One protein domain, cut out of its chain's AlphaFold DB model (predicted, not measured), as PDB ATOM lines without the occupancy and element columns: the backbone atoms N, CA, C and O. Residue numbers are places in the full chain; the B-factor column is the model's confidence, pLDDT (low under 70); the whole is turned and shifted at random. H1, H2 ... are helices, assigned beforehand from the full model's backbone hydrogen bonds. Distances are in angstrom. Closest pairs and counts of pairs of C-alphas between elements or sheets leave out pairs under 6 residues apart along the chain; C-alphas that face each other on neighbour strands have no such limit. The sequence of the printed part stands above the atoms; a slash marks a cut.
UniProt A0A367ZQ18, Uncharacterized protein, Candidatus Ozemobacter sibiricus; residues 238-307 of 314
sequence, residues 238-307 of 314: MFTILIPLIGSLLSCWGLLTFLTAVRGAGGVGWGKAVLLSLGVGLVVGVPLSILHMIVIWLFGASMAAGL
ATOM      1  N   MET A 238     -14.302 -22.681  28.776       69.19
ATOM      2  CA  MET A 238     -15.051 -23.937  28.880       69.19
ATOM      3  C   MET A 238     -16.543 -23.681  29.125       69.19
ATOM      4  O   MET A 238     -17.379 -24.236  28.412       69.19
ATOM      5  N   PHE A 239     -16.897 -22.800  30.066       67.62
ATOM      6  CA  PHE A 239     -18.302 -22.448  30.310       67.62
ATOM      7  C   PHE A 239     -18.920 -21.662  29.152       67.62
ATOM      8  O   PHE A 239     -20.085 -21.880  28.820       67.62
ATOM      9  N   THR A 240     -18.130 -20.817  28.486       71.69
ATOM     10  CA  THR A 240     -18.583 -20.053  27.314       71.69
ATOM     11  C   THR A 240     -18.972 -20.967  26.146       71.69
ATOM     12  O   THR A 240     -19.873 -20.627  25.388       71.69
ATOM     13  N   ILE A 241     -18.353 -22.147  26.021       72.94
ATOM     14  CA  ILE A 241     -18.682 -23.141  24.985       72.94
ATOM     15  C   ILE A 241     -19.775 -24.109  25.459       72.94
ATOM     16  O   ILE A 241     -20.675 -24.460  24.696       72.94
ATOM     17  N   LEU A 242     -19.733 -24.538  26.723       74.62
ATOM     18  CA  LEU A 242     -20.643 -25.562  27.238       74.62
ATOM     19  C   LEU A 242     -22.082 -25.047  27.396       74.62
ATOM     20  O   LEU A 242     -23.032 -25.763  27.087       74.62
ATOM     21  N   ILE A 243     -22.258 -23.800  27.838       76.94
ATOM     22  CA  ILE A 243     -23.582 -23.198  28.054       76.94
ATOM     23  C   ILE A 243     -24.408 -23.101  26.754       76.94
ATOM     24  O   ILE A 243     -25.545 -23.585  26.755       76.94
ATOM     25  N   PRO A 244     -23.896 -22.563  25.626       75.38
ATOM     26  CA  PRO A 244     -24.658 -22.536  24.376       75.38
ATOM     27  C   PRO A 244     -24.874 -23.935  23.788       75.38
ATOM     28  O   PRO A 244     -25.908 -24.174  23.160       75.38
ATOM     29  N   LEU A 245     -23.956 -24.881  24.025       76.12
ATOM     30  CA  LEU A 245     -24.129 -26.275  23.611       76.12
ATOM     31  C   LEU A 245     -25.314 -26.926  24.344       76.12
ATOM     32  O   LEU A 245     -26.182 -27.521  23.708       76.12
ATOM     33  N   ILE A 246     -25.396 -26.756  25.668       79.50
ATOM     34  CA  ILE A 246     -26.516 -27.252  26.483       79.50
ATOM     35  C   ILE A 246     -27.827 -26.579  26.057       79.50
ATOM     36  O   ILE A 246     -28.831 -27.267  25.869       79.50
ATOM     37  N   GLY A 247     -27.821 -25.261  25.828       81.56
ATOM     38  CA  GLY A 247     -28.991 -24.540  25.312       81.56
ATOM     39  C   GLY A 247     -29.462 -25.060  23.947       81.56
ATOM     40  O   GLY A 247     -30.663 -25.233  23.726       81.56
ATOM     41  N   SER A 248     -28.524 -25.388  23.055       79.81
ATOM     42  CA  SER A 248     -28.818 -25.957  21.732       79.81
ATOM     43  C   SER A 248     -29.385 -27.373  21.830       79.81
ATOM     44  O   SER A 248     -30.356 -27.693  21.145       79.81
ATOM     45  N   LEU A 249     -28.841 -28.208  22.719       77.44
ATOM     46  CA  LEU A 249     -29.340 -29.564  22.964       77.44
ATOM     47  C   LEU A 249     -30.751 -29.554  23.561       77.44
ATOM     48  O   LEU A 249     -31.612 -30.301  23.099       77.44
ATOM     49  N   LEU A 250     -31.016 -28.670  24.527       81.31
ATOM     50  CA  LEU A 250     -32.353 -28.491  25.102       81.31
ATOM     51  C   LEU A 250     -33.355 -27.982  24.059       81.31
ATOM     52  O   LEU A 250     -34.483 -28.472  24.003       81.31
ATOM     53  N   SER A 251     -32.935 -27.064  23.186       80.25
ATOM     54  CA  SER A 251     -33.765 -26.569  22.079       80.25
ATOM     55  C   SER A 251     -34.078 -27.676  21.068       80.25
ATOM     56  O   SER A 251     -35.227 -27.844  20.658       80.25
ATOM     57  N   CYS A 252     -33.076 -28.482  20.708       75.56
ATOM     58  CA  CYS A 252     -33.235 -29.609  19.792       75.56
ATOM     59  C   CYS A 252     -34.147 -30.697  20.382       75.56
ATOM     60  O   CYS A 252     -34.980 -31.269  19.677       75.56
ATOM     61  N   TRP A 253     -34.041 -30.951  21.688       81.69
ATOM     62  CA  TRP A 253     -34.913 -31.879  22.405       81.69
ATOM     63  C   TRP A 253     -36.360 -31.373  22.499       81.69
ATOM     64  O   TRP A 253     -37.301 -32.138  22.263       81.69
ATOM     65  N   GLY A 254     -36.555 -30.075  22.755       84.25
ATOM     66  CA  GLY A 254     -37.870 -29.432  22.706       84.25
ATOM     67  C   GLY A 254     -38.521 -29.555  21.325       84.25
ATOM     68  O   GLY A 254     -39.690 -29.932  21.225       84.25
ATOM     69  N   LEU A 255     -37.747 -29.343  20.255       82.31
ATOM     70  CA  LEU A 255     -38.210 -29.521  18.876       82.31
ATOM     71  C   LEU A 255     -38.608 -30.975  18.585       82.31
ATOM     72  O   LEU A 255     -39.650 -31.219  17.980       82.31
ATOM     73  N   LEU A 256     -37.822 -31.952  19.042       76.81
ATOM     74  CA  LEU A 256     -38.127 -33.370  18.847       76.81
ATOM     75  C   LEU A 256     -39.420 -33.783  19.573       76.81
ATOM     76  O   LEU A 256     -40.251 -34.508  19.020       76.81
ATOM     77  N   THR A 257     -39.614 -33.274  20.790       76.94
ATOM     78  CA  THR A 257     -40.832 -33.485  21.589       76.94
ATOM     79  C   THR A 257     -42.050 -32.843  20.917       76.94
ATOM     80  O   THR A 257     -43.125 -33.437  20.854       76.94
ATOM     81  N   PHE A 258     -41.877 -31.657  20.331       78.62
ATOM     82  CA  PHE A 258     -42.919 -31.005  19.545       78.62
ATOM     83  C   PHE A 258     -43.286 -31.807  18.289       78.62
ATOM     84  O   PHE A 258     -44.461 -32.077  18.049       78.62
ATOM     85  N   LEU A 259     -42.299 -32.250  17.506       80.81
ATOM     86  CA  LEU A 259     -42.529 -33.011  16.272       80.81
ATOM     87  C   LEU A 259     -43.202 -34.364  16.530       80.81
ATOM     88  O   LEU A 259     -44.078 -34.778  15.770       80.81
ATOM     89  N   THR A 260     -42.830 -35.042  17.615       74.81
ATOM     90  CA  THR A 260     -43.480 -36.292  18.037       74.81
ATOM     91  C   THR A 260     -44.921 -36.056  18.489       74.81
ATOM     92  O   THR A 260     -45.807 -36.816  18.091       74.81
ATOM     93  N   ALA A 261     -45.193 -34.964  19.212       73.69
ATOM     94  CA  ALA A 261     -46.555 -34.569  19.568       73.69
ATOM     95  C   ALA A 261     -47.411 -34.232  18.332       73.69
ATOM     96  O   ALA A 261     -48.554 -34.681  18.233       73.69
ATOM     97  N   VAL A 262     -46.852 -33.510  17.353       76.69
ATOM     98  CA  VAL A 262     -47.536 -33.171  16.091       76.69
ATOM     99  C   VAL A 262     -47.843 -34.425  15.268       76.69
ATOM    100  O   VAL A 262     -48.932 -34.541  14.713       76.69
ATOM    101  N   ARG A 263     -46.924 -35.397  15.221       78.56
ATOM    102  CA  ARG A 263     -47.122 -36.649  14.473       78.56
ATOM    103  C   ARG A 263     -48.172 -37.570  15.111       78.56
ATOM    104  O   ARG A 263     -48.805 -38.338  14.393       78.56
ATOM    105  N   GLY A 264     -48.358 -37.499  16.432       75.81
ATOM    106  CA  GLY A 264     -49.364 -38.279  17.164       75.81
ATOM    107  C   GLY A 264     -50.765 -37.653  17.193       75.81
ATOM    108  O   GLY A 264     -51.754 -38.365  17.355       75.81
ATOM    109  N   ALA A 265     -50.878 -36.334  17.015       69.88
ATOM    110  CA  ALA A 265     -52.151 -35.620  17.014       69.88
ATOM    111  C   ALA A 265     -52.844 -35.730  15.643       69.88
ATOM    112  O   ALA A 265     -52.807 -34.809  14.830       69.88
ATOM    113  N   GLY A 266     -53.482 -36.872  15.376       63.62
ATOM    114  CA  GLY A 266     -54.259 -37.146  14.162       63.62
ATOM    115  C   GLY A 266     -55.502 -36.260  13.991       63.62
ATOM    116  O   GLY A 266     -56.627 -36.730  14.118       63.62
ATOM    117  N   GLY A 267     -55.309 -34.975  13.686       58.50
ATOM    118  CA  GLY A 267     -56.344 -34.086  13.145       58.50
ATOM    119  C   GLY A 267     -57.197 -33.299  14.145       58.50
ATOM    120  O   GLY A 267     -57.974 -32.457  13.705       58.50
ATOM    121  N   VAL A 268     -57.050 -33.472  15.463       52.66
ATOM    122  CA  VAL A 268     -57.865 -32.726  16.443       52.66
ATOM    123  C   VAL A 268     -56.989 -31.864  17.357       52.66
ATOM    124  O   VAL A 268     -56.430 -32.331  18.344       52.66
ATOM    125  N   GLY A 269     -56.916 -30.565  17.034       61.03
ATOM    126  CA  GLY A 269     -56.573 -29.506  17.991       61.03
ATOM    127  C   GLY A 269     -55.150 -28.940  17.947       61.03
ATOM    128  O   GLY A 269     -54.495 -28.876  18.986       61.03
ATOM    129  N   TRP A 270     -54.709 -28.423  16.792       68.25
ATOM    130  CA  TRP A 270     -53.449 -27.668  16.639       68.25
ATOM    131  C   TRP A 270     -53.236 -26.589  17.720       68.25
ATOM    132  O   TRP A 270     -52.129 -26.429  18.230       68.25
ATOM    133  N   GLY A 271     -54.304 -25.906  18.149       70.31
ATOM    134  CA  GLY A 271     -54.224 -24.849  19.163       70.31
ATOM    135  C   GLY A 271     -53.715 -25.313  20.535       70.31
ATOM    136  O   GLY A 271     -52.991 -24.573  21.195       70.31
ATOM    137  N   LYS A 272     -54.019 -26.550  20.960       63.66
ATOM    138  CA  LYS A 272     -53.573 -27.068  22.268       63.66
ATOM    139  C   LYS A 272     -52.095 -27.468  22.258       63.66
ATOM    140  O   LYS A 272     -51.399 -27.216  23.237       63.66
ATOM    141  N   ALA A 273     -51.607 -28.032  21.153       61.91
ATOM    142  CA  ALA A 273     -50.195 -28.384  20.994       61.91
ATOM    143  C   ALA A 273     -49.294 -27.135  20.940       61.91
ATOM    144  O   ALA A 273     -48.213 -27.119  21.535       61.91
ATOM    145  N   VAL A 274     -49.772 -26.065  20.295       69.25
ATOM    146  CA  VAL A 274     -49.071 -24.772  20.240       69.25
ATOM    147  C   VAL A 274     -49.044 -24.095  21.615       69.25
ATOM    148  O   VAL A 274     -47.980 -23.662  22.052       69.25
ATOM    149  N   LEU A 275     -50.166 -24.070  22.345       68.19
ATOM    150  CA  LEU A 275     -50.225 -23.483  23.692       68.19
ATOM    151  C   LEU A 275     -49.351 -24.229  24.714       68.19
ATOM    152  O   LEU A 275     -48.682 -23.585  25.519       68.19
ATOM    153  N   LEU A 276     -49.298 -25.565  24.661       65.88
ATOM    154  CA  LEU A 276     -48.419 -26.358  25.532       65.88
ATOM    155  C   LEU A 276     -46.933 -26.112  25.232       65.88
ATOM    156  O   LEU A 276     -46.132 -25.994  26.156       65.88
ATOM    157  N   SER A 277     -46.569 -25.975  23.957       60.75
ATOM    158  CA  SER A 277     -45.171 -25.755  23.558       60.75
ATOM    159  C   SER A 277     -44.691 -24.342  23.885       60.75
ATOM    160  O   SER A 277     -43.580 -24.168  24.385       60.75
ATOM    161  N   LEU A 278     -45.547 -23.332  23.684       65.25
ATOM    162  CA  LEU A 278     -45.263 -21.956  24.100       65.25
ATOM    163  C   LEU A 278     -45.193 -21.828  25.629       65.25
ATOM    164  O   LEU A 278     -44.310 -21.142  26.135       65.25
ATOM    165  N   GLY A 279     -46.057 -22.533  26.367       64.62
ATOM    166  CA  GLY A 279     -46.032 -22.549  27.832       64.62
ATOM    167  C   GLY A 279     -44.729 -23.117  28.405       64.62
ATOM    168  O   GLY A 279     -44.126 -22.501  29.279       64.62
ATOM    169  N   VAL A 280     -44.244 -24.248  27.880       58.75
ATOM    170  CA  VAL A 280     -42.985 -24.864  28.346       58.75
ATOM    171  C   VAL A 280     -41.766 -24.009  27.979       58.75
ATOM    172  O   VAL A 280     -40.878 -23.822  28.811       58.75
ATOM    173  N   GLY A 281     -41.739 -23.428  26.774       54.25
ATOM    174  CA  GLY A 281     -40.656 -22.532  26.357       54.25
ATOM    175  C   GLY A 281     -40.555 -21.268  27.218       54.25
ATOM    176  O   GLY A 281     -39.454 -20.852  27.577       54.25
ATOM    177  N   LEU A 282     -41.693 -20.688  27.610       56.78
ATOM    178  CA  LEU A 282     -41.737 -19.443  28.381       56.78
ATOM    179  C   LEU A 282     -41.471 -19.666  29.880       56.78
ATOM    180  O   LEU A 282     -40.802 -18.849  30.507       56.78
ATOM    181  N   VAL A 283     -41.918 -20.797  30.440       58.81
ATOM    182  CA  VAL A 283     -41.698 -21.142  31.858       58.81
ATOM    183  C   VAL A 283     -40.266 -21.610  32.129       58.81
ATOM    184  O   VAL A 283     -39.766 -21.381  33.225       58.81
ATOM    185  N   VAL A 284     -39.575 -22.225  31.162       59.38
ATOM    186  CA  VAL A 284     -38.207 -22.745  31.371       59.38
ATOM    187  C   VAL A 284     -37.131 -21.822  30.784       59.38
ATOM    188  O   VAL A 284     -36.080 -21.637  31.398       59.38
ATOM    189  N   GLY A 285     -37.381 -21.194  29.630       55.03
ATOM    190  CA  GLY A 285     -36.381 -20.368  28.939       55.03
ATOM    191  C   GLY A 285     -36.135 -19.003  29.587       55.03
ATOM    192  O   GLY A 285     -34.989 -18.564  29.701       55.03
ATOM    193  N   VAL A 286     -37.193 -18.343  30.066       63.75
ATOM    194  CA  VAL A 286     -37.104 -17.011  30.686       63.75
ATOM    195  C   VAL A 286     -36.336 -17.025  32.018       63.75
ATOM    196  O   VAL A 286     -35.400 -16.231  32.155       63.75
ATOM    197  N   PRO A 287     -36.626 -17.916  32.991       65.62
ATOM    198  CA  PRO A 287     -35.899 -17.901  34.259       65.62
ATOM    199  C   PRO A 287     -34.429 -18.303  34.113       65.62
ATOM    200  O   PRO A 287     -33.596 -17.778  34.846       65.62
ATOM    201  N   LEU A 288     -34.075 -19.159  33.147       65.81
ATOM    202  CA  LEU A 288     -32.680 -19.558  32.938       65.81
ATOM    203  C   LEU A 288     -31.830 -18.411  32.365       65.81
ATOM    204  O   LEU A 288     -30.696 -18.207  32.798       65.81
ATOM    205  N   SER A 289     -32.390 -17.618  31.445       66.44
ATOM    206  CA  SER A 289     -31.702 -16.442  30.899       66.44
ATOM    207  C   SER A 289     -31.542 -15.332  31.946       66.44
ATOM    208  O   SER A 289     -30.500 -14.679  31.997       66.44
ATOM    209  N   ILE A 290     -32.541 -15.148  32.817       74.31
ATOM    210  CA  ILE A 290     -32.464 -14.206  33.944       74.31
ATOM    211  C   ILE A 290     -31.414 -14.674  34.960       74.31
ATOM    212  O   ILE A 290     -30.583 -13.874  35.385       74.31
ATOM    213  N   LEU A 291     -31.385 -15.967  35.299       72.31
ATOM    214  CA  LEU A 291     -30.379 -16.536  36.199       72.31
ATOM    215  C   LEU A 291     -28.957 -16.346  35.646       72.31
ATOM    216  O   LEU A 291     -28.057 -15.956  36.384       72.31
ATOM    217  N   HIS A 292     -28.762 -16.548  34.339       72.19
ATOM    218  CA  HIS A 292     -27.477 -16.323  33.676       72.19
ATOM    219  C   HIS A 292     -27.034 -14.851  33.745       72.19
ATOM    220  O   HIS A 292     -25.881 -14.566  34.070       72.19
ATOM    221  N   MET A 293     -27.956 -13.909  33.515       79.12
ATOM    222  CA  MET A 293     -27.690 -12.472  33.664       79.12
ATOM    223  C   MET A 293     -27.349 -12.087  35.108       79.12
ATOM    224  O   MET A 293     -26.413 -11.319  35.322       79.12
ATOM    225  N   ILE A 294     -28.041 -12.658  36.099       79.81
ATOM    226  CA  ILE A 294     -27.748 -12.438  37.524       79.81
ATOM    227  C   ILE A 294     -26.349 -12.957  37.874       79.81
ATOM    228  O   ILE A 294     -25.594 -12.260  38.547       79.81
ATOM    229  N   VAL A 295     -25.968 -14.144  37.392       78.44
ATOM    230  CA  VAL A 295     -24.633 -14.715  37.640       78.44
ATOM    231  C   VAL A 295     -23.534 -13.858  37.007       78.44
ATOM    232  O   VAL A 295     -22.550 -13.553  37.681       78.44
ATOM    233  N   ILE A 296     -23.706 -13.411  35.757       77.31
ATOM    234  CA  ILE A 296     -22.756 -12.497  35.098       77.31
ATOM    235  C   ILE A 296     -22.640 -11.183  35.878       77.31
ATOM    236  O   ILE A 296     -21.531 -10.698  36.109       77.31
ATOM    237  N   TRP A 297     -23.768 -10.619  36.310       84.94
ATOM    238  CA  TRP A 297     -23.790  -9.360  37.046       84.94
ATOM    239  C   TRP A 297     -23.111  -9.476  38.418       84.94
ATOM    240  O   TRP A 297     -22.256  -8.655  38.744       84.94
ATOM    241  N   LEU A 298     -23.413 -10.527  39.189       77.44
ATOM    242  CA  LEU A 298     -22.772 -10.794  40.482       77.44
ATOM    243  C   LEU A 298     -21.264 -11.018  40.334       77.44
ATOM    244  O   LEU A 298     -20.482 -10.514  41.142       77.44
ATOM    245  N   PHE A 299     -20.841 -11.725  39.284       72.44
ATOM    246  CA  PHE A 299     -19.425 -11.938  38.999       72.44
ATOM    247  C   PHE A 299     -18.711 -10.626  38.638       72.44
ATOM    248  O   PHE A 299     -17.641 -10.335  39.176       72.44
ATOM    249  N   GLY A 300     -19.328  -9.790  37.797       78.94
ATOM    250  CA  GLY A 300     -18.813  -8.462  37.459       78.94
ATOM    251  C   GLY A 300     -18.704  -7.536  38.676       78.94
ATOM    252  O   GLY A 300     -17.675  -6.890  38.868       78.94
ATOM    253  N   ALA A 301     -19.720  -7.528  39.543       73.19
ATOM    254  CA  ALA A 301     -19.722  -6.745  40.778       73.19
ATOM    255  C   ALA A 301     -18.627  -7.200  41.762       73.19
ATOM    256  O   ALA A 301     -17.962  -6.367  42.377       73.19
ATOM    257  N   SER A 302     -18.391  -8.510  41.874       69.12
ATOM    258  CA  SER A 302     -17.344  -9.067  42.739       69.12
ATOM    259  C   SER A 302     -15.934  -8.716  42.239       69.12
ATOM    260  O   SER A 302     -15.068  -8.342  43.029       69.12
ATOM    261  N   MET A 303     -15.720  -8.730  40.919       74.31
ATOM    262  CA  MET A 303     -14.464  -8.282  40.300       74.31
ATOM    263  C   MET A 303     -14.226  -6.778  40.494       74.31
ATOM    264  O   MET A 303     -13.099  -6.370  40.767       74.31
ATOM    265  N   ALA A 304     -15.280  -5.959  40.413       71.75
ATOM    266  CA  ALA A 304     -15.191  -4.523  40.672       71.75
ATOM    267  C   ALA A 304     -14.877  -4.212  42.148       71.75
ATOM    268  O   ALA A 304     -14.086  -3.317  42.426       71.75
ATOM    269  N   ALA A 305     -15.438  -4.976  43.090       72.38
ATOM    270  CA  ALA A 305     -15.175  -4.818  44.522       72.38
ATOM    271  C   ALA A 305     -13.778  -5.318  44.949       72.38
ATOM    272  O   ALA A 305     -13.216  -4.817  45.922       72.38
ATOM    273  N   GLY A 306     -13.202  -6.289  44.228       66.31
ATOM    274  CA  GLY A 306     -11.858  -6.825  44.486       66.31
ATOM    275  C   GLY A 306     -10.707  -5.934  44.002       66.31
ATOM    276  O   GLY A 306      -9.567  -6.114  44.433       66.31
ATOM    277  N   LEU A 307     -10.983  -4.953  43.141       60.12
ATOM    278  CA  LEU A 307     -10.031  -3.914  42.748       60.12
ATOM    279  C   LEU A 307     -10.069  -2.792  43.794       60.12
ATOM    280  O   LEU A 307     -10.641  -1.725  43.584       60.12
TER     281      LEU A 307
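Overview. This is residues 238 to 307 of the 314 residues of an uncharacterized protein of Candidatus Ozemobacter sibiricus (UniProt A0A367ZQ18). What does the model look like? It is a long, narrow helical hairpin: H1 runs one way, the chain turns round through residues 265 to 269, and H2 folds back beside it. The helices touch near the turn and spread slightly away from it, and residues 293 to 307 stick out beyond as a free end. What is printed, and how large is it? There are 70 residues with two named helices, H1 then H2, and no named strand; the class is all helix. The whole is extended, a rod of 63 by 22 by 7 A with a radius of gyration of the C-alphas of 17.7 A.

Along the chain. Where does H1 lie? H1 is residues 238 to 264, 39.0 A from C-alpha 238 at (-15.051, -23.937, 28.880) to C-alpha 264 at (-49.364, -38.279, 17.164). Where does H2 lie? H2 is residues 270 to 306, 54.2 A long, and ends with C-alpha 306 at (-11.858, -6.825, 44.486).

Arrangement. How do the helices stand to each other? H1 and H2 are a helical hairpin, with a shallow tilt of 8 degrees, opposite ways. Where do they touch? H1 touches H2 with residues 258 to 262 alone, and H2 touches H1 with residues 273 to 277 alone. The closest C-alphas are those of Phe 258 and Ser 277, 7.0 A apart. Are the backbones helical throughout? Of the O i to N i+4 pairs, 22 of 23 in H1 and 30 of 33 in H2 are within hydrogen-bond range.

Size, cuts and confidence. How far does it reach? The two C-alphas farthest apart are those of Gly 267 and Leu 307, at 62.7 A. Is anything cut? The printed part has no cut, and the link from H1 to H2 is tight, with 5 residues. Where is confidence low? The mean pLDDT of the printed part is 71.2, and 29 residues are under 70, among them 265 to 270 and 272 to 289.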